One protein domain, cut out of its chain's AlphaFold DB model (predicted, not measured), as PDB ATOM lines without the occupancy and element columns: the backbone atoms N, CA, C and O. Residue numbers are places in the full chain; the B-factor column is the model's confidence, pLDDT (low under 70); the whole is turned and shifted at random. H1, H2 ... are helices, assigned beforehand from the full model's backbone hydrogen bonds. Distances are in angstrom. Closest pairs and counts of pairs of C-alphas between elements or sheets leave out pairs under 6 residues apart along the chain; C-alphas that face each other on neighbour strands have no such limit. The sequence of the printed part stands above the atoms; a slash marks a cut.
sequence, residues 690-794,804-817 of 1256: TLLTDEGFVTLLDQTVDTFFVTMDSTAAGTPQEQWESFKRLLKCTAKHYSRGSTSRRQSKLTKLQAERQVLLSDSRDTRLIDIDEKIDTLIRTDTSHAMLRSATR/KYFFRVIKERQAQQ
ATOM      1  N   THR A 690     248.027 211.625 276.928       80.56
ATOM      2  CA  THR A 690     246.970 212.589 277.312       80.56
ATOM      3  C   THR A 690     247.506 213.881 277.932       80.56
ATOM      4  O   THR A 690     246.730 214.793 278.174       80.56
ATOM      5  N   LEU A 691     248.802 213.972 278.250       85.31
ATOM      6  CA  LEU A 691     249.408 215.241 278.659       85.31
ATOM      7  C   LEU A 691     249.431 216.240 277.487       85.31
ATOM      8  O   LEU A 691     249.319 217.435 277.703       85.31
ATOM      9  N   LEU A 692     249.482 215.761 276.239       87.88
ATOM     10  CA  LEU A 692     249.464 216.603 275.032       87.88
ATOM     11  C   LEU A 692     248.065 217.162 274.695       87.88
ATOM     12  O   LEU A 692     247.912 217.848 273.687       87.88
ATOM     13  N   THR A 693     247.052 216.852 275.510       82.44
ATOM     14  CA  THR A 693     245.699 217.437 275.452       82.44
ATOM     15  C   THR A 693     245.384 218.299 276.681       82.44
ATOM     16  O   THR A 693     244.229 218.648 276.898       82.44
ATOM     17  N   ASP A 694     246.385 218.593 277.515       83.31
ATOM     18  CA  ASP A 694     246.285 219.457 278.692       83.31
ATOM     19  C   ASP A 694     247.019 220.771 278.382       83.31
ATOM     20  O   ASP A 694     248.245 220.794 278.274       83.31
ATOM     21  N   GLU A 695     246.274 221.862 278.192       85.19
ATOM     22  CA  GLU A 695     246.832 223.163 277.790       85.19
ATOM     23  C   GLU A 695     247.841 223.716 278.806       85.19
ATOM     24  O   GLU A 695     248.818 224.362 278.420       85.19
ATOM     25  N   GLY A 696     247.666 223.410 280.097       85.31
ATOM     26  CA  GLY A 696     248.603 223.802 281.147       85.31
ATOM     27  C   GLY A 696     249.916 223.021 281.071       85.31
ATOM     28  O   GLY A 696     250.986 223.589 281.297       85.31
ATOM     29  N   PHE A 697     249.864 221.736 280.704       89.25
ATOM     30  CA  PHE A 697     251.077 220.971 280.411       89.25
ATOM     31  C   PHE A 697     251.749 221.422 279.108       89.25
ATOM     32  O   PHE A 697     252.970 221.557 279.086       89.25
ATOM     33  N   VAL A 698     250.980 221.658 278.040       90.12
ATOM     34  CA  VAL A 698     251.510 222.102 276.738       90.12
ATOM     35  C   VAL A 698     252.214 223.453 276.879       90.12
ATOM     36  O   VAL A 698     253.370 223.564 276.487       90.12
ATOM     37  N   THR A 699     251.590 224.425 277.551       89.25
ATOM     38  CA  THR A 699     252.188 225.749 277.811       89.25
ATOM     39  C   THR A 699     253.506 225.638 278.585       89.25
ATOM     40  O   THR A 699     254.508 226.230 278.189       89.25
ATOM     41  N   LEU A 700     253.538 224.830 279.655       89.62
ATOM     42  CA  LEU A 700     254.767 224.561 280.412       89.62
ATOM     43  C   LEU A 700     255.836 223.881 279.542       89.62
ATOM     44  O   LEU A 700     257.025 224.166 279.687       89.62
ATOM     45  N   LEU A 701     255.434 222.955 278.671       91.00
ATOM     46  CA  LEU A 701     256.347 222.214 277.810       91.00
ATOM     47  C   LEU A 701     256.967 223.118 276.740       91.00
ATOM     48  O   LEU A 701     258.186 223.093 276.605       91.00
ATOM     49  N   ASP A 702     256.181 223.941 276.044       88.75
ATOM     50  CA  ASP A 702     256.695 224.898 275.056       88.75
ATOM     51  C   ASP A 702     257.689 225.875 275.711       88.75
ATOM     52  O   ASP A 702     258.843 225.951 275.292       88.75
ATOM     53  N   GLN A 703     257.306 226.505 276.833       89.25
ATOM     54  CA  GLN A 703     258.190 227.377 277.622       89.25
ATOM     55  C   GLN A 703     259.491 226.673 278.040       89.25
ATOM     56  O   GLN A 703     260.568 227.274 278.011       89.25
ATOM     57  N   THR A 704     259.412 225.392 278.413       90.06
ATOM     58  CA  THR A 704     260.583 224.577 278.767       90.06
ATOM     59  C   THR A 704     261.499 224.346 277.560       90.06
ATOM     60  O   THR A 704     262.720 224.394 277.705       90.06
ATOM     61  N   VAL A 705     260.933 224.092 276.377       90.75
ATOM     62  CA  VAL A 705     261.687 223.842 275.138       90.75
ATOM     63  C   VAL A 705     262.356 225.118 274.626       90.75
ATOM     64  O   VAL A 705     263.532 225.075 274.264       90.75
ATOM     65  N   ASP A 706     261.667 226.256 274.665       89.12
ATOM     66  CA  ASP A 706     262.251 227.540 274.269       89.12
ATOM     67  C   ASP A 706     263.363 227.971 275.237       89.12
ATOM     68  O   ASP A 706     264.467 228.303 274.802       89.12
ATOM     69  N   THR A 707     263.136 227.857 276.553       89.19
ATOM     70  CA  THR A 707     264.161 228.142 277.579       89.19
ATOM     71  C   THR A 707     265.397 227.255 277.409       89.19
ATOM     72  O   THR A 707     266.528 227.731 277.536       89.19
ATOM     73  N   PHE A 708     265.203 225.972 277.085       90.25
ATOM     74  CA  PHE A 708     266.293 225.045 276.780       90.25
ATOM     75  C   PHE A 708     267.131 225.543 275.599       90.25
ATOM     76  O   PHE A 708     268.341 225.703 275.743       90.25
ATOM     77  N   PHE A 709     266.498 225.860 274.467       88.94
ATOM     78  CA  PHE A 709     267.205 226.320 273.271       88.94
ATOM     79  C   PHE A 709     267.883 227.688 273.436       88.94
ATOM     80  O   PHE A 709     268.989 227.859 272.935       88.94
ATOM     81  N   VAL A 710     267.301 228.623 274.195       86.94
ATOM     82  CA  VAL A 710     267.965 229.893 274.553       86.94
ATOM     83  C   VAL A 710     269.206 229.647 275.424       86.94
ATOM     84  O   VAL A 710     270.254 230.248 275.198       86.94
ATOM     85  N   THR A 711     269.128 228.712 276.377       83.69
ATOM     86  CA  THR A 711     270.279 228.336 277.223       83.69
ATOM     87  C   THR A 711     271.397 227.671 276.404       83.69
ATOM     88  O   THR A 711     272.579 227.852 276.708       83.69
ATOM     89  N   MET A 712     271.035 226.931 275.346       81.00
ATOM     90  CA  MET A 712     271.981 226.287 274.424       81.00
ATOM     91  C   MET A 712     272.781 227.287 273.573       81.00
ATOM     92  O   MET A 712     273.887 226.949 273.174       81.00
ATOM     93  N   ASP A 713     272.264 228.495 273.318       78.12
ATOM     94  CA  ASP A 713     273.004 229.542 272.590       78.12
ATOM     95  C   ASP A 713     273.970 230.305 273.502       78.12
ATOM     96  O   ASP A 713     275.076 230.658 273.101       78.12
ATOM     97  N   SER A 714     273.560 230.565 274.748       69.25
ATOM     98  CA  SER A 714     274.370 231.313 275.722       69.25
ATOM     99  C   SER A 714     275.517 230.500 276.331       69.25
ATOM    100  O   SER A 714     276.296 231.028 277.124       69.25
ATOM    101  N   THR A 715     275.601 229.206 276.022       62.06
ATOM    102  CA  THR A 715     276.617 228.290 276.546       62.06
ATOM    103  C   THR A 715     277.299 227.563 275.392       62.06
ATOM    104  O   THR A 715     276.642 227.162 274.439       62.06
ATOM    105  N   ALA A 716     278.622 227.384 275.457       56.69
ATOM    106  CA  ALA A 716     279.359 226.616 274.452       56.69
ATOM    107  C   ALA A 716     278.968 225.129 274.561       56.69
ATOM    108  O   ALA A 716     279.520 224.375 275.367       56.69
ATOM    109  N   ALA A 717     277.925 224.758 273.820       62.75
ATOM    110  CA  ALA A 717     277.204 223.510 273.991       62.75
ATOM    111  C   ALA A 717     277.989 222.276 273.520       62.75
ATOM    112  O   ALA A 717     278.845 222.348 272.640       62.75
ATOM    113  N   GLY A 718     277.642 221.122 274.098       74.44
ATOM    114  CA  GLY A 718     278.166 219.822 273.678       74.44
ATOM    115  C   GLY A 718     277.683 219.393 272.289       74.44
ATOM    116  O   GLY A 718     276.886 220.075 271.635       74.44
ATOM    117  N   THR A 719     278.153 218.223 271.863       89.56
ATOM    118  CA  THR A 719     277.821 217.593 270.575       89.56
ATOM    119  C   THR A 719     276.303 217.476 270.368       89.56
ATOM    120  O   THR A 719     275.577 217.298 271.351       89.56
ATOM    121  N   PRO A 720     275.779 217.519 269.123       91.06
ATOM    122  CA  PRO A 720     274.337 217.422 268.854       91.06
ATOM    123  C   PRO A 720     273.648 216.244 269.566       91.06
ATOM    124  O   PRO A 720     272.525 216.373 270.053       91.06
ATOM    125  N   GLN A 721     274.349 215.117 269.699       91.31
ATOM    126  CA  GLN A 721     273.940 213.920 270.432       91.31
ATOM    127  C   GLN A 721     273.687 214.219 271.922       91.31
ATOM    128  O   GLN A 721     272.645 213.838 272.458       91.31
ATOM    129  N   GLU A 722     274.589 214.940 272.592       90.00
ATOM    130  CA  GLU A 722     274.424 215.372 273.988       90.00
ATOM    131  C   GLU A 722     273.289 216.392 274.149       90.00
ATOM    132  O   GLU A 722     272.565 216.345 275.151       90.00
ATOM    133  N   GLN A 723     273.090 217.278 273.165       91.31
ATOM    134  CA  GLN A 723     271.951 218.206 273.137       91.31
ATOM    135  C   GLN A 723     270.631 217.421 273.064       91.31
ATOM    136  O   GLN A 723     269.726 217.635 273.874       91.31
ATOM    137  N   TRP A 724     270.546 216.443 272.160       93.88
ATOM    138  CA  TRP A 724     269.367 215.598 271.957       93.88
ATOM    139  C   TRP A 724     269.028 214.733 273.182       93.88
ATOM    140  O   TRP A 724     267.867 214.661 273.595       93.88
ATOM    141  N   GLU A 725     270.023 214.112 273.824       91.81
ATOM    142  CA  GLU A 725     269.795 213.358 275.064       91.81
ATOM    143  C   GLU A 725     269.425 214.271 276.245       91.81
ATOM    144  O   GLU A 725     268.588 213.901 277.077       91.81
ATOM    145  N   SER A 726     269.972 215.489 276.308       90.81
ATOM    146  CA  SER A 726     269.602 216.483 277.325       90.81
ATOM    147  C   SER A 726     268.160 216.970 277.146       90.81
ATOM    148  O   SER A 726     267.408 216.999 278.122       90.81
ATOM    149  N   PHE A 727     267.730 217.232 275.907       92.94
ATOM    150  CA  PHE A 727     266.335 217.523 275.561       92.94
ATOM    151  C   PHE A 727     265.390 216.376 275.970       92.94
ATOM    152  O   PHE A 727     264.404 216.599 276.678       92.94
ATOM    153  N   LYS A 728     265.707 215.124 275.603       92.62
ATOM    154  CA  LYS A 728     264.884 213.954 275.969       92.62
ATOM    155  C   LYS A 728     264.820 213.741 277.487       92.62
ATOM    156  O   LYS A 728     263.767 213.366 278.013       92.62
ATOM    157  N   ARG A 729     265.910 214.021 278.215       89.44
ATOM    158  CA  ARG A 729     265.949 214.014 279.688       89.44
ATOM    159  C   ARG A 729     265.057 215.108 280.281       89.44
ATOM    160  O   ARG A 729     264.296 214.814 281.201       89.44
ATOM    161  N   LEU A 730     265.101 216.325 279.736       90.06
ATOM    162  CA  LEU A 730     264.287 217.462 280.169       90.06
ATOM    163  C   LEU A 730     262.787 217.187 279.993       90.06
ATOM    164  O   LEU A 730     262.054 217.194 280.978       90.06
ATOM    165  N   LEU A 731     262.356 216.800 278.788       91.75
ATOM    166  CA  LEU A 731     260.987 216.357 278.477       91.75
ATOM    167  C   LEU A 731     260.475 215.293 279.472       91.75
ATOM    168  O   LEU A 731     259.359 215.383 279.996       91.75
ATOM    169  N   LYS A 732     261.310 214.289 279.768       90.31
ATOM    170  CA  LYS A 732     261.029 213.210 280.730       90.31
ATOM    171  C   LYS A 732     260.914 213.722 282.169       90.31
ATOM    172  O   LYS A 732     260.092 213.207 282.928       90.31
ATOM    173  N   CYS A 733     261.688 214.736 282.551       86.38
ATOM    174  CA  CYS A 733     261.592 215.398 283.850       86.38
ATOM    175  C   CYS A 733     260.342 216.284 283.966       86.38
ATOM    176  O   CYS A 733     259.617 216.134 284.948       86.38
ATOM    177  N   THR A 734     260.019 217.111 282.968       88.12
ATOM    178  CA  THR A 734     258.818 217.970 282.955       88.12
ATOM    179  C   THR A 734     257.536 217.139 283.020       88.12
ATOM    180  O   THR A 734     256.699 217.352 283.899       88.12
ATOM    181  N   ALA A 735     257.421 216.096 282.188       88.31
ATOM    182  CA  ALA A 735     256.281 215.174 282.209       88.31
ATOM    183  C   ALA A 735     256.136 214.421 283.544       88.31
ATOM    184  O   ALA A 735     255.020 214.238 284.040       88.31
ATOM    185  N   LYS A 736     257.254 214.012 284.169       84.56
ATOM    186  CA  LYS A 736     257.250 213.452 285.531       84.56
ATOM    187  C   LYS A 736     256.797 214.483 286.562       84.56
ATOM    188  O   LYS A 736     255.961 214.142 287.389       84.56
ATOM    189  N   HIS A 737     257.347 215.697 286.532       83.25
ATOM    190  CA  HIS A 737     257.070 216.751 287.506       83.25
ATOM    191  C   HIS A 737     255.585 217.121 287.498       83.25
ATOM    192  O   HIS A 737     254.929 216.980 288.527       83.25
ATOM    193  N   TYR A 738     255.036 217.470 286.332       83.31
ATOM    194  CA  TYR A 738     253.621 217.815 286.167       83.31
ATOM    195  C   TYR A 738     252.687 216.681 286.635       83.31
ATOM    196  O   TYR A 738     251.680 216.904 287.306       83.31
ATOM    197  N   SER A 739     253.064 215.425 286.367       78.50
ATOM    198  CA  SER A 739     252.289 214.250 286.788       78.50
ATOM    199  C   SER A 739     252.339 213.955 288.297       78.50
ATOM    200  O   SER A 739     251.519 213.166 288.781       78.50
ATOM    201  N   ARG A 740     253.271 214.532 289.077       76.00
ATOM    202  CA  ARG A 740     253.399 214.221 290.516       76.00
ATOM    203  C   ARG A 740     252.151 214.673 291.276       76.00
ATOM    204  O   ARG A 740     251.657 215.792 291.151       76.00
ATOM    205  N   GLY A 741     251.592 213.742 292.045       61.56
ATOM    206  CA  GLY A 741     250.361 213.957 292.801       61.56
ATOM    207  C   GLY A 741     249.101 214.203 291.959       61.56
ATOM    208  O   GLY A 741     248.059 214.430 292.561       61.56
ATOM    209  N   SER A 742     249.127 214.158 290.616       67.06
ATOM    210  CA  SER A 742     247.914 214.418 289.813       67.06
ATOM    211  C   SER A 742     246.853 213.331 290.012       67.06
ATOM    212  O   SER A 742     245.668 213.637 290.082       67.06
ATOM    213  N   THR A 743     247.269 212.071 290.191       59.97
ATOM    214  CA  THR A 743     246.367 210.950 290.510       59.97
ATOM    215  C   THR A 743     245.778 211.065 291.912       59.97
ATOM    216  O   THR A 743     244.588 210.834 292.074       59.97
ATOM    217  N   SER A 744     246.567 211.489 292.907       63.41
ATOM    218  CA  SER A 744     246.046 211.745 294.260       63.41
ATOM    219  C   SER A 744     245.030 212.894 294.238       63.41
ATOM    220  O   SER A 744     243.898 212.727 294.674       63.41
ATOM    221  N   ARG A 745     245.376 214.018 293.591       71.12
ATOM    222  CA  ARG A 745     244.478 215.171 293.414       71.12
ATOM    223  C   ARG A 745     243.190 214.815 292.656       71.12
ATOM    224  O   ARG A 745     242.125 215.259 293.073       71.12
ATOM    225  N   ARG A 746     243.250 213.990 291.600       71.00
ATOM    226  CA  ARG A 746     242.054 213.462 290.908       71.00
ATOM    227  C   ARG A 746     241.211 212.574 291.818       71.00
ATOM    228  O   ARG A 746     240.012 212.811 291.904       71.00
ATOM    229  N   GLN A 747     241.822 211.629 292.535       63.31
ATOM    230  CA  GLN A 747     241.103 210.742 293.451       63.31
ATOM    231  C   GLN A 747     240.399 211.540 294.557       63.31
ATOM    232  O   GLN A 747     239.196 211.393 294.733       63.31
ATOM    233  N   SER A 748     241.100 212.456 295.233       71.75
ATOM    234  CA  SER A 748     240.508 213.317 296.265       71.75
ATOM    235  C   SER A 748     239.424 214.250 295.714       71.75
ATOM    236  O   SER A 748     238.427 214.477 296.395       71.75
ATOM    237  N   LYS A 749     239.570 214.768 294.483       79.12
ATOM    238  CA  LYS A 749     238.528 215.577 293.828       79.12
ATOM    239  C   LYS A 749     237.295 214.739 293.476       79.12
ATOM    240  O   LYS A 749     236.184 215.218 293.674       79.12
ATOM    241  N   LEU A 750     237.481 213.499 293.021       72.38
ATOM    242  CA  LEU A 750     236.392 212.551 292.775       72.38
ATOM    243  C   LEU A 750     235.665 212.199 294.082       72.38
ATOM    244  O   LEU A 750     234.451 212.345 294.136       72.38
ATOM    245  N   THR A 751     236.393 211.849 295.150       72.56
ATOM    246  CA  THR A 751     235.809 211.586 296.478       72.56
ATOM    247  C   THR A 751     235.057 212.807 297.022       72.56
ATOM    248  O   THR A 751     233.949 212.653 297.529       72.56
ATOM    249  N   LYS A 752     235.610 214.025 296.883       82.00
ATOM    250  CA  LYS A 752     234.931 215.260 297.315       82.00
ATOM    251  C   LYS A 752     233.634 215.484 296.533       82.00
ATOM    252  O   LYS A 752     232.599 215.673 297.159       82.00
ATOM    253  N   LEU A 753     233.671 215.404 295.201       78.12
ATOM    254  CA  LEU A 753     232.479 215.571 294.359       78.12
ATOM    255  C   LEU A 753     231.426 214.486 294.630       78.12
ATOM    256  O   LEU A 753     230.241 214.790 294.646       78.12
ATOM    257  N   GLN A 754     231.833 213.241 294.891       73.50
ATOM    258  CA  GLN A 754     230.915 212.159 295.265       73.50
ATOM    259  C   GLN A 754     230.247 212.403 296.629       73.50
ATOM    260  O   GLN A 754     229.050 212.162 296.763       73.50
ATOM    261  N   ALA A 755     230.977 212.927 297.618       77.31
ATOM    262  CA  ALA A 755     230.400 213.321 298.904       77.31
ATOM    263  C   ALA A 755     229.461 214.537 298.769       77.31
ATOM    264  O   ALA A 755     228.366 214.538 299.324       77.31
ATOM    265  N   GLU A 756     229.854 215.541 297.982       79.06
ATOM    266  CA  GLU A 756     229.063 216.746 297.698       79.06
ATOM    267  C   GLU A 756     227.754 216.398 296.966       79.06
ATOM    268  O   GLU A 756     226.673 216.802 297.396       79.06
ATOM    269  N   ARG A 757     227.826 215.520 295.956       72.50
ATOM    270  CA  ARG A 757     226.671 214.889 295.296       72.50
ATOM    271  C   ARG A 757     225.744 214.204 296.301       72.50
ATOM    272  O   ARG A 757     224.532 214.387 296.239       72.50
ATOM    273  N   GLN A 758     226.302 213.414 297.222       68.50
ATOM    274  CA  GLN A 758     225.524 212.646 298.197       68.50
ATOM    275  C   GLN A 758     224.778 213.542 299.199       68.50
ATOM    276  O   GLN A 758     223.690 213.177 299.636       68.50
ATOM    277  N   VAL A 759     225.321 214.720 299.525       73.25
ATOM    278  CA  VAL A 759     224.618 215.741 300.318       73.25
ATOM    279  C   VAL A 759     223.500 216.393 299.497       73.25
ATOM    280  O   VAL A 759     222.366 216.480 299.969       73.25
ATOM    281  N   LEU A 760     223.781 216.808 298.260       66.88
ATOM    282  CA  LEU A 760     222.819 217.524 297.409       66.88
ATOM    283  C   LEU A 760     221.641 216.655 296.945       66.88
ATOM    284  O   LEU A 760     220.548 217.172 296.747       66.88
ATOM    285  N   LEU A 761     221.809 215.331 296.873       58.12
ATOM    286  CA  LEU A 761     220.719 214.376 296.617       58.12
ATOM    287  C   LEU A 761     219.603 214.377 297.682       58.12
ATOM    288  O   LEU A 761     218.582 213.724 297.476       58.12
ATOM    289  N   SER A 762     219.771 215.097 298.798       55.91
ATOM    290  CA  SER A 762     218.706 215.316 299.784       55.91
ATOM    291  C   SER A 762     217.675 216.382 299.377       55.91
ATOM    292  O   SER A 762     216.556 216.334 299.888       55.91
ATOM    293  N   ASP A 763     217.987 217.283 298.432       54.06
ATOM    294  CA  ASP A 763     217.022 218.240 297.868       54.06
ATOM    295  C   ASP A 763     216.888 218.073 296.346       54.06
ATOM    296  O   ASP A 763     217.753 218.437 295.550       54.06
ATOM    297  N   SER A 764     215.731 217.548 295.941       48.22
ATOM    298  CA  SER A 764     215.345 217.230 294.557       48.22
ATOM    299  C   SER A 764     215.361 218.389 293.541       48.22
ATOM    300  O   SER A 764     215.012 218.168 292.380       48.22
ATOM    301  N   ARG A 765     215.690 219.622 293.952       54.06
ATOM    302  CA  ARG A 765     215.592 220.837 293.119       54.06
ATOM    303  C   ARG A 765     216.923 221.537 292.840       54.06
ATOM    304  O   ARG A 765     216.920 222.528 292.112       54.06
ATOM    305  N   ASP A 766     218.038 221.060 293.390       61.19
ATOM    306  CA  ASP A 766     219.323 221.747 293.246       61.19
ATOM    307  C   ASP A 766     219.963 221.526 291.862       61.19
ATOM    308  O   ASP A 766     220.358 220.418 291.491       61.19
ATOM    309  N   THR A 767     220.110 222.606 291.092       64.00
ATOM    310  CA  THR A 767     220.700 222.576 289.744       64.00
ATOM    311  C   THR A 767     222.193 222.238 289.737       64.00
ATOM    312  O   THR A 767     222.701 221.792 288.706       64.00
ATOM    313  N   ARG A 768     222.896 222.366 290.874       70.19
ATOM    314  CA  ARG A 768     224.317 221.993 291.016       70.19
ATOM    315  C   ARG A 768     224.557 220.493 290.841       70.19
ATOM    316  O   ARG A 768     225.662 220.098 290.480       70.19
ATOM    317  N   LEU A 769     223.534 219.658 291.046       67.75
ATOM    318  CA  LEU A 769     223.644 218.206 290.897       67.75
ATOM    319  C   LEU A 769     224.029 217.789 289.463       67.75
ATOM    320  O   LEU A 769     224.810 216.859 289.292       67.75
ATOM    321  N   ILE A 770     223.539 218.500 288.440       69.44
ATOM    322  CA  ILE A 770     223.841 218.208 287.026       69.44
ATOM    323  C   ILE A 770     225.320 218.493 286.722       69.44
ATOM    324  O   ILE A 770     226.023 217.649 286.175       69.44
ATOM    325  N   ASP A 771     225.801 219.666 287.137       75.00
ATOM    326  CA  ASP A 771     227.190 220.109 286.977       75.00
ATOM    327  C   ASP A 771     228.183 219.195 287.728       75.00
ATOM    328  O   ASP A 771     229.246 218.846 287.208       75.00
ATOM    329  N   ILE A 772     227.819 218.727 288.926       77.06
ATOM    330  CA  ILE A 772     228.613 217.749 289.684       77.06
ATOM    331  C   ILE A 772     228.633 216.380 288.986       77.06
ATOM    332  O   ILE A 772     229.701 215.768 288.901       77.06
ATOM    333  N   ASP A 773     227.515 215.918 288.423       65.94
ATOM    334  CA  ASP A 773     227.452 214.651 287.685       65.94
ATOM    335  C   ASP A 773     228.277 214.685 286.387       65.94
ATOM    336  O   ASP A 773     229.000 213.727 286.096       65.94
ATOM    337  N   GLU A 774     228.266 215.800 285.647       70.38
ATOM    338  CA  GLU A 774     229.131 215.992 284.474       70.38
ATOM    339  C   GLU A 774     230.622 216.050 284.855       70.38
ATOM    340  O   GLU A 774     231.466 215.441 284.185       70.38
ATOM    341  N   LYS A 775     230.966 216.704 285.974       76.31
ATOM    342  CA  LYS A 775     232.334 216.713 286.526       76.31
ATOM    343  C   LYS A 775     232.793 215.313 286.953       76.31
ATOM    344  O   LYS A 775     233.954 214.961 286.723       76.31
ATOM    345  N   ILE A 776     231.902 214.496 287.517       69.12
ATOM    346  CA  ILE A 776     232.178 213.102 287.897       69.12
ATOM    347  C   ILE A 776     232.359 212.208 286.656       69.12
ATOM    348  O   ILE A 776     233.365 211.499 286.580       69.12
ATOM    349  N   ASP A 777     231.468 212.260 285.655       59.84
ATOM    350  CA  ASP A 777     231.614 211.480 284.407       59.84
ATOM    351  C   ASP A 777     232.911 211.844 283.664       59.84
ATOM    352  O   ASP A 777     233.636 210.961 283.199       59.84
ATOM    353  N   THR A 778     233.264 213.133 283.633       70.69
ATOM    354  CA  THR A 778     234.506 213.631 283.024       70.69
ATOM    355  C   THR A 778     235.757 213.069 283.714       70.69
ATOM    356  O   THR A 778     236.680 212.602 283.035       70.69
ATOM    357  N   LEU A 779     235.791 213.041 285.053       67.81
ATOM    358  CA  LEU A 779     236.890 212.429 285.811       67.81
ATOM    359  C   LEU A 779     236.977 210.915 285.556       67.81
ATOM    360  O   LEU A 779     238.050 210.411 285.219       67.81
ATOM    361  N   ILE A 780     235.850 210.201 285.617       59.78
ATOM    362  CA  ILE A 780     235.790 208.746 285.396       59.78
ATOM    363  C   ILE A 780     236.237 208.376 283.971       59.78
ATOM    364  O   ILE A 780     236.971 207.401 283.784       59.78
ATOM    365  N   ARG A 781     235.858 209.157 282.952       61.16
ATOM    366  CA  ARG A 781     236.311 208.974 281.558       61.16
ATOM    367  C   ARG A 781     237.801 209.245 281.382       61.16
ATOM    368  O   ARG A 781     238.461 208.530 280.623       61.16
ATOM    369  N   THR A 782     238.342 210.224 282.103       63.44
ATOM    370  CA  THR A 782     239.779 210.536 282.101       63.44
ATOM    371  C   THR A 782     240.586 209.376 282.691       63.44
ATOM    372  O   THR A 782     241.488 208.853 282.033       63.44
ATOM    373  N   ASP A 783     240.200 208.887 283.870       63.59
ATOM    374  CA  ASP A 783     240.885 207.770 284.532       63.59
ATOM    375  C   ASP A 783     240.710 206.446 283.766       63.59
ATOM    376  O   ASP A 783     241.658 205.664 283.642       63.59
ATOM    377  N   THR A 784     239.542 206.225 283.149       57.28
ATOM    378  CA  THR A 784     239.311 205.099 282.223       57.28
ATOM    379  C   THR A 784     240.256 205.173 281.021       57.28
ATOM    380  O   THR A 784     240.860 204.164 280.655       57.28
ATOM    381  N   SER A 785     240.475 206.360 280.448       58.34
ATOM    382  CA  SER A 785     241.416 206.560 279.335       58.34
ATOM    383  C   SER A 785     242.867 206.268 279.746       58.34
ATOM    384  O   SER A 785     243.608 205.616 279.005       58.34
ATOM    385  N   HIS A 786     243.276 206.660 280.960       63.00
ATOM    386  CA  HIS A 786     244.594 206.309 281.514       63.00
ATOM    387  C   HIS A 786     244.742 204.801 281.767       63.00
ATOM    388  O   HIS A 786     245.804 204.236 281.492       63.00
ATOM    389  N   ALA A 787     243.692 204.123 282.239       56.50
ATOM    390  CA  ALA A 787     243.677 202.668 282.394       56.50
ATOM    391  C   ALA A 787     243.745 201.940 281.036       56.50
ATOM    392  O   ALA A 787     244.515 200.989 280.879       56.50
ATOM    393  N   MET A 788     243.024 202.425 280.019       55.28
ATOM    394  CA  MET A 788     243.077 201.888 278.656       55.28
ATOM    395  C   MET A 788     244.481 202.004 278.049       55.28
ATOM    396  O   MET A 788     244.985 201.013 277.513       55.28
ATOM    397  N   LEU A 789     245.153 203.151 278.205       57.94
ATOM    398  CA  LEU A 789     246.543 203.346 277.764       57.94
ATOM    399  C   LEU A 789     247.518 202.379 278.454       57.94
ATOM    400  O   LEU A 789     248.404 201.832 277.796       57.94
ATOM    401  N   ARG A 790     247.326 202.094 279.750       55.72
ATOM    402  CA  ARG A 790     248.099 201.065 280.474       55.72
ATOM    403  C   ARG A 790     247.814 199.646 279.969       55.72
ATOM    404  O   ARG A 790     248.730 198.832 279.929       55.72
ATOM    405  N   SER A 791     246.580 199.356 279.547       51.25
ATOM    406  CA  SER A 791     246.163 198.023 279.078       51.25
ATOM    407  C   SER A 791     246.688 197.628 277.689       51.25
ATOM    408  O   SER A 791     246.695 196.442 277.354       51.25
ATOM    409  N   ALA A 792     247.068 198.608 276.857       50.19
ATOM    410  CA  ALA A 792     247.344 198.432 275.427       50.19
ATOM    411  C   ALA A 792     246.217 197.689 274.662       50.19
ATOM    412  O   ALA A 792     246.470 196.820 273.816       50.19
ATOM    413  N   THR A 793     244.954 197.990 274.983       44.34
ATOM    414  CA  THR A 793     243.773 197.410 274.321       44.34
ATOM    415  C   THR A 793     243.324 198.305 273.168       44.34
ATOM    416  O   THR A 793     242.938 199.449 273.374       44.34
ATOM    417  N   ARG A 794     243.379 197.784 271.935       37.84
ATOM    418  CA  ARG A 794     243.180 198.562 270.693       37.84
ATOM    419  C   ARG A 794     241.717 198.672 270.227       37.84
ATOM    420  O   ARG A 794     241.458 199.287 269.201       37.84
ATOM    421  N   LYS A 804     234.043 194.667 283.115       44.28
ATOM    422  CA  LYS A 804     234.974 193.714 283.794       44.28
ATOM    423  C   LYS A 804     236.038 193.125 282.841       44.28
ATOM    424  O   LYS A 804     237.169 192.868 283.251       44.28
ATOM    425  N   TYR A 805     235.692 192.967 281.559       46.41
ATOM    426  CA  TYR A 805     236.571 192.529 280.468       46.41
ATOM    427  C   TYR A 805     237.925 193.258 280.400       46.41
ATOM    428  O   TYR A 805     238.942 192.590 280.238       46.41
ATOM    429  N   PHE A 806     237.990 194.588 280.543       45.91
ATOM    430  CA  PHE A 806     239.267 195.307 280.385       45.91
ATOM    431  C   PHE A 806     240.259 194.965 281.502       45.91
ATOM    432  O   PHE A 806     241.424 194.680 281.227       45.91
ATOM    433  N   PHE A 807     239.792 194.910 282.752       47.56
ATOM    434  CA  PHE A 807     240.609 194.474 283.885       47.56
ATOM    435  C   PHE A 807     240.964 192.984 283.802       47.56
ATOM    436  O   PHE A 807     242.086 192.616 284.153       47.56
ATOM    437  N   ARG A 808     240.067 192.138 283.269       50.47
ATOM    438  CA  ARG A 808     240.365 190.722 282.998       50.47
ATOM    439  C   ARG A 808     241.479 190.574 281.960       50.47
ATOM    440  O   ARG A 808     242.459 189.905 282.247       50.47
ATOM    441  N   VAL A 809     241.411 191.285 280.832       48.22
ATOM    442  CA  VAL A 809     242.455 191.279 279.785       48.22
ATOM    443  C   VAL A 809     243.795 191.826 280.288       48.22
ATOM    444  O   VAL A 809     244.840 191.343 279.859       48.22
ATOM    445  N   ILE A 810     243.803 192.799 281.209       50.25
ATOM    446  CA  ILE A 810     245.040 193.240 281.880       50.25
ATOM    447  C   ILE A 810     245.631 192.089 282.710       50.25
ATOM    448  O   ILE A 810     246.796 191.753 282.511       50.25
ATOM    449  N   LYS A 811     244.833 191.446 283.577       52.72
ATOM    450  CA  LYS A 811     245.285 190.326 284.423       52.72
ATOM    451  C   LYS A 811     245.725 189.105 283.597       52.72
ATOM    452  O   LYS A 811     246.803 188.577 283.840       52.72
ATOM    453  N   GLU A 812     244.950 188.711 282.583       55.28
ATOM    454  CA  GLU A 812     245.279 187.639 281.626       55.28
ATOM    455  C   GLU A 812     246.623 187.914 280.922       55.28
ATOM    456  O   GLU A 812     247.476 187.031 280.844       55.28
ATOM    457  N   ARG A 813     246.854 189.151 280.453       57.47
ATOM    458  CA  ARG A 813     248.125 189.549 279.822       57.47
ATOM    459  C   ARG A 813     249.292 189.574 280.799       57.47
ATOM    460  O   ARG A 813     250.385 189.182 280.410       57.47
ATOM    461  N   GLN A 814     249.081 190.023 282.036       56.53
ATOM    462  CA  GLN A 814     250.118 189.993 283.068       56.53
ATOM    463  C   GLN A 814     250.506 188.550 283.403       56.53
ATOM    464  O   GLN A 814     251.692 188.242 283.392       56.53
ATOM    465  N   ALA A 815     249.541 187.644 283.581       58.34
ATOM    466  CA  ALA A 815     249.812 186.219 283.782       58.34
ATOM    467  C   ALA A 815     250.568 185.587 282.592       58.34
ATOM    468  O   ALA A 815     251.505 184.828 282.798       58.34
ATOM    469  N   GLN A 816     250.238 185.958 281.349       58.56
ATOM    470  CA  GLN A 816     250.939 185.491 280.137       58.56
ATOM    471  C   GLN A 816     252.327 186.124 279.901       58.56
ATOM    472  O   GLN A 816     253.044 185.695 278.996       58.56
ATOM    473  N   GLN A 817     252.692 187.168 280.651       60.75
ATOM    474  CA  GLN A 817     253.976 187.880 280.539       60.75
ATOM    475  C   GLN A 817     254.871 187.715 281.771       60.75
ATOM    476  O   GLN A 817     256.050 188.056 281.708       60.75
TER     477      GLN A 817
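What this domain is: This is residues 690 to 794 and 804 to 817 of the 1256 residues of an uncharacterized protein of Lichtheimia corymbifera JMRC:FSU:9682 (UniProt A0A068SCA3). Two long helical hairpins, H2 with H3 and H4 with H5, stand end to end, joined where H3 leads roughly in line into H4, with their two turns at opposite ends of the long axis. H5 folds back beside H4 over its first half and then slants away to one side, where H6 packs near its far end; the short H1 lies near where the hairpins meet. The printed part has 119 residues with six named helices, H1 to H6 in order along the chain, and no named strand: the class is all helix, and the helix packing is mostly aligned, with H2 and H3, H4 and H5, and H5 and H6 each at a shallow tilt. The whole is extended, with a radius of gyration of the C-alphas of 20.9 A, and its outline is flat, spanning 67 by 42 by 21 A.

How they stand to each other: H1, residues 690 to 693, and H2, residues 695 to 713, only just touch, and only at the corner by their link, with 3 pairs of C-alphas within 8 A; the closest are those of Leu 692 and Val 698, 6.1 A apart. H2 touches H1 with residues 697 to 698 alone. H2 and H3, residues 720 to 739, form a helical hairpin: they touch, at a shallow tilt of 29 degrees, opposite ways. Their closest C-alphas are those of Phe 697 and Tyr 738, 7.0 A apart. H1 and H3 are close but not clearly touching, the closest C-alphas being those of Leu 691 and Ala 735 at 7.7 A. H3 and H4, residues 742 to 760, meet only through their link. H4 and H5, residues 768 to 791, form the second helical hairpin: they touch, at a shallow tilt of 32 degrees, opposite ways. The closest C-alphas are those of Arg 757 and Leu 769, 6.3 A apart, and H5 touches H4 with residues 768 to 779 alone. H1 and H5 are close but not clearly touching, with the C-alphas of Thr 690 and His 786 closest at 7.9 A. H6, residues 804 to 817, touches H5 at a shallow tilt of 23 degrees, the same way; the closest C-alphas are those of Ser 791 and Ile 810, 5.7 A apart. H5 touches H6 with residues 788 to 791 alone, and H6 touches H5 with residues 806 to 810 alone. Among the pairs that are apart are H2 and H5, H3 and H5, and H4 and H6. In H2, H3, H4, H5 and H6 every O i to N i+4 pair is within hydrogen-bond range, while H1, with 4 residues, is too short for such a pair.

Where its parts are: H1, residues 690 to 693, begins at C-alpha 690 at (246.970, 212.589, 277.312). H2, residues 695 to 713, is 27.4 A long from first to last C-alpha, and H3, residues 720 to 739, is 28.6 A. H4, residues 742 to 760, is 26.4 A and ends at C-alpha 760 at (222.819, 217.524, 297.409). H5, residues 768 to 791, is the longest helix by residues, with 24, and measures 34.6 A. H6, residues 804 to 817, measures 20.1 A and ends at C-alpha 817 at (253.976, 187.880, 280.539).

The domain as a whole: The two C-alphas farthest apart are those of Ala 716 and Ser 764, 67.8 A. Residues 762 to 767 stand free. Residues 795 to 803 are not printed, and C-alphas 794 and 804 are 16.2 A apart across the cut, which lies in the link from H5 to H6. Of the links that are printed whole, H1 to H2 and H3 to H4 are tight, H2 to H3 and H4 to H5 are short, and none is long. The mean pLDDT of the printed part is 72.1, and 53 residues are under 70, among them residues 760 to 767, 779 to 794 and 804 to 817.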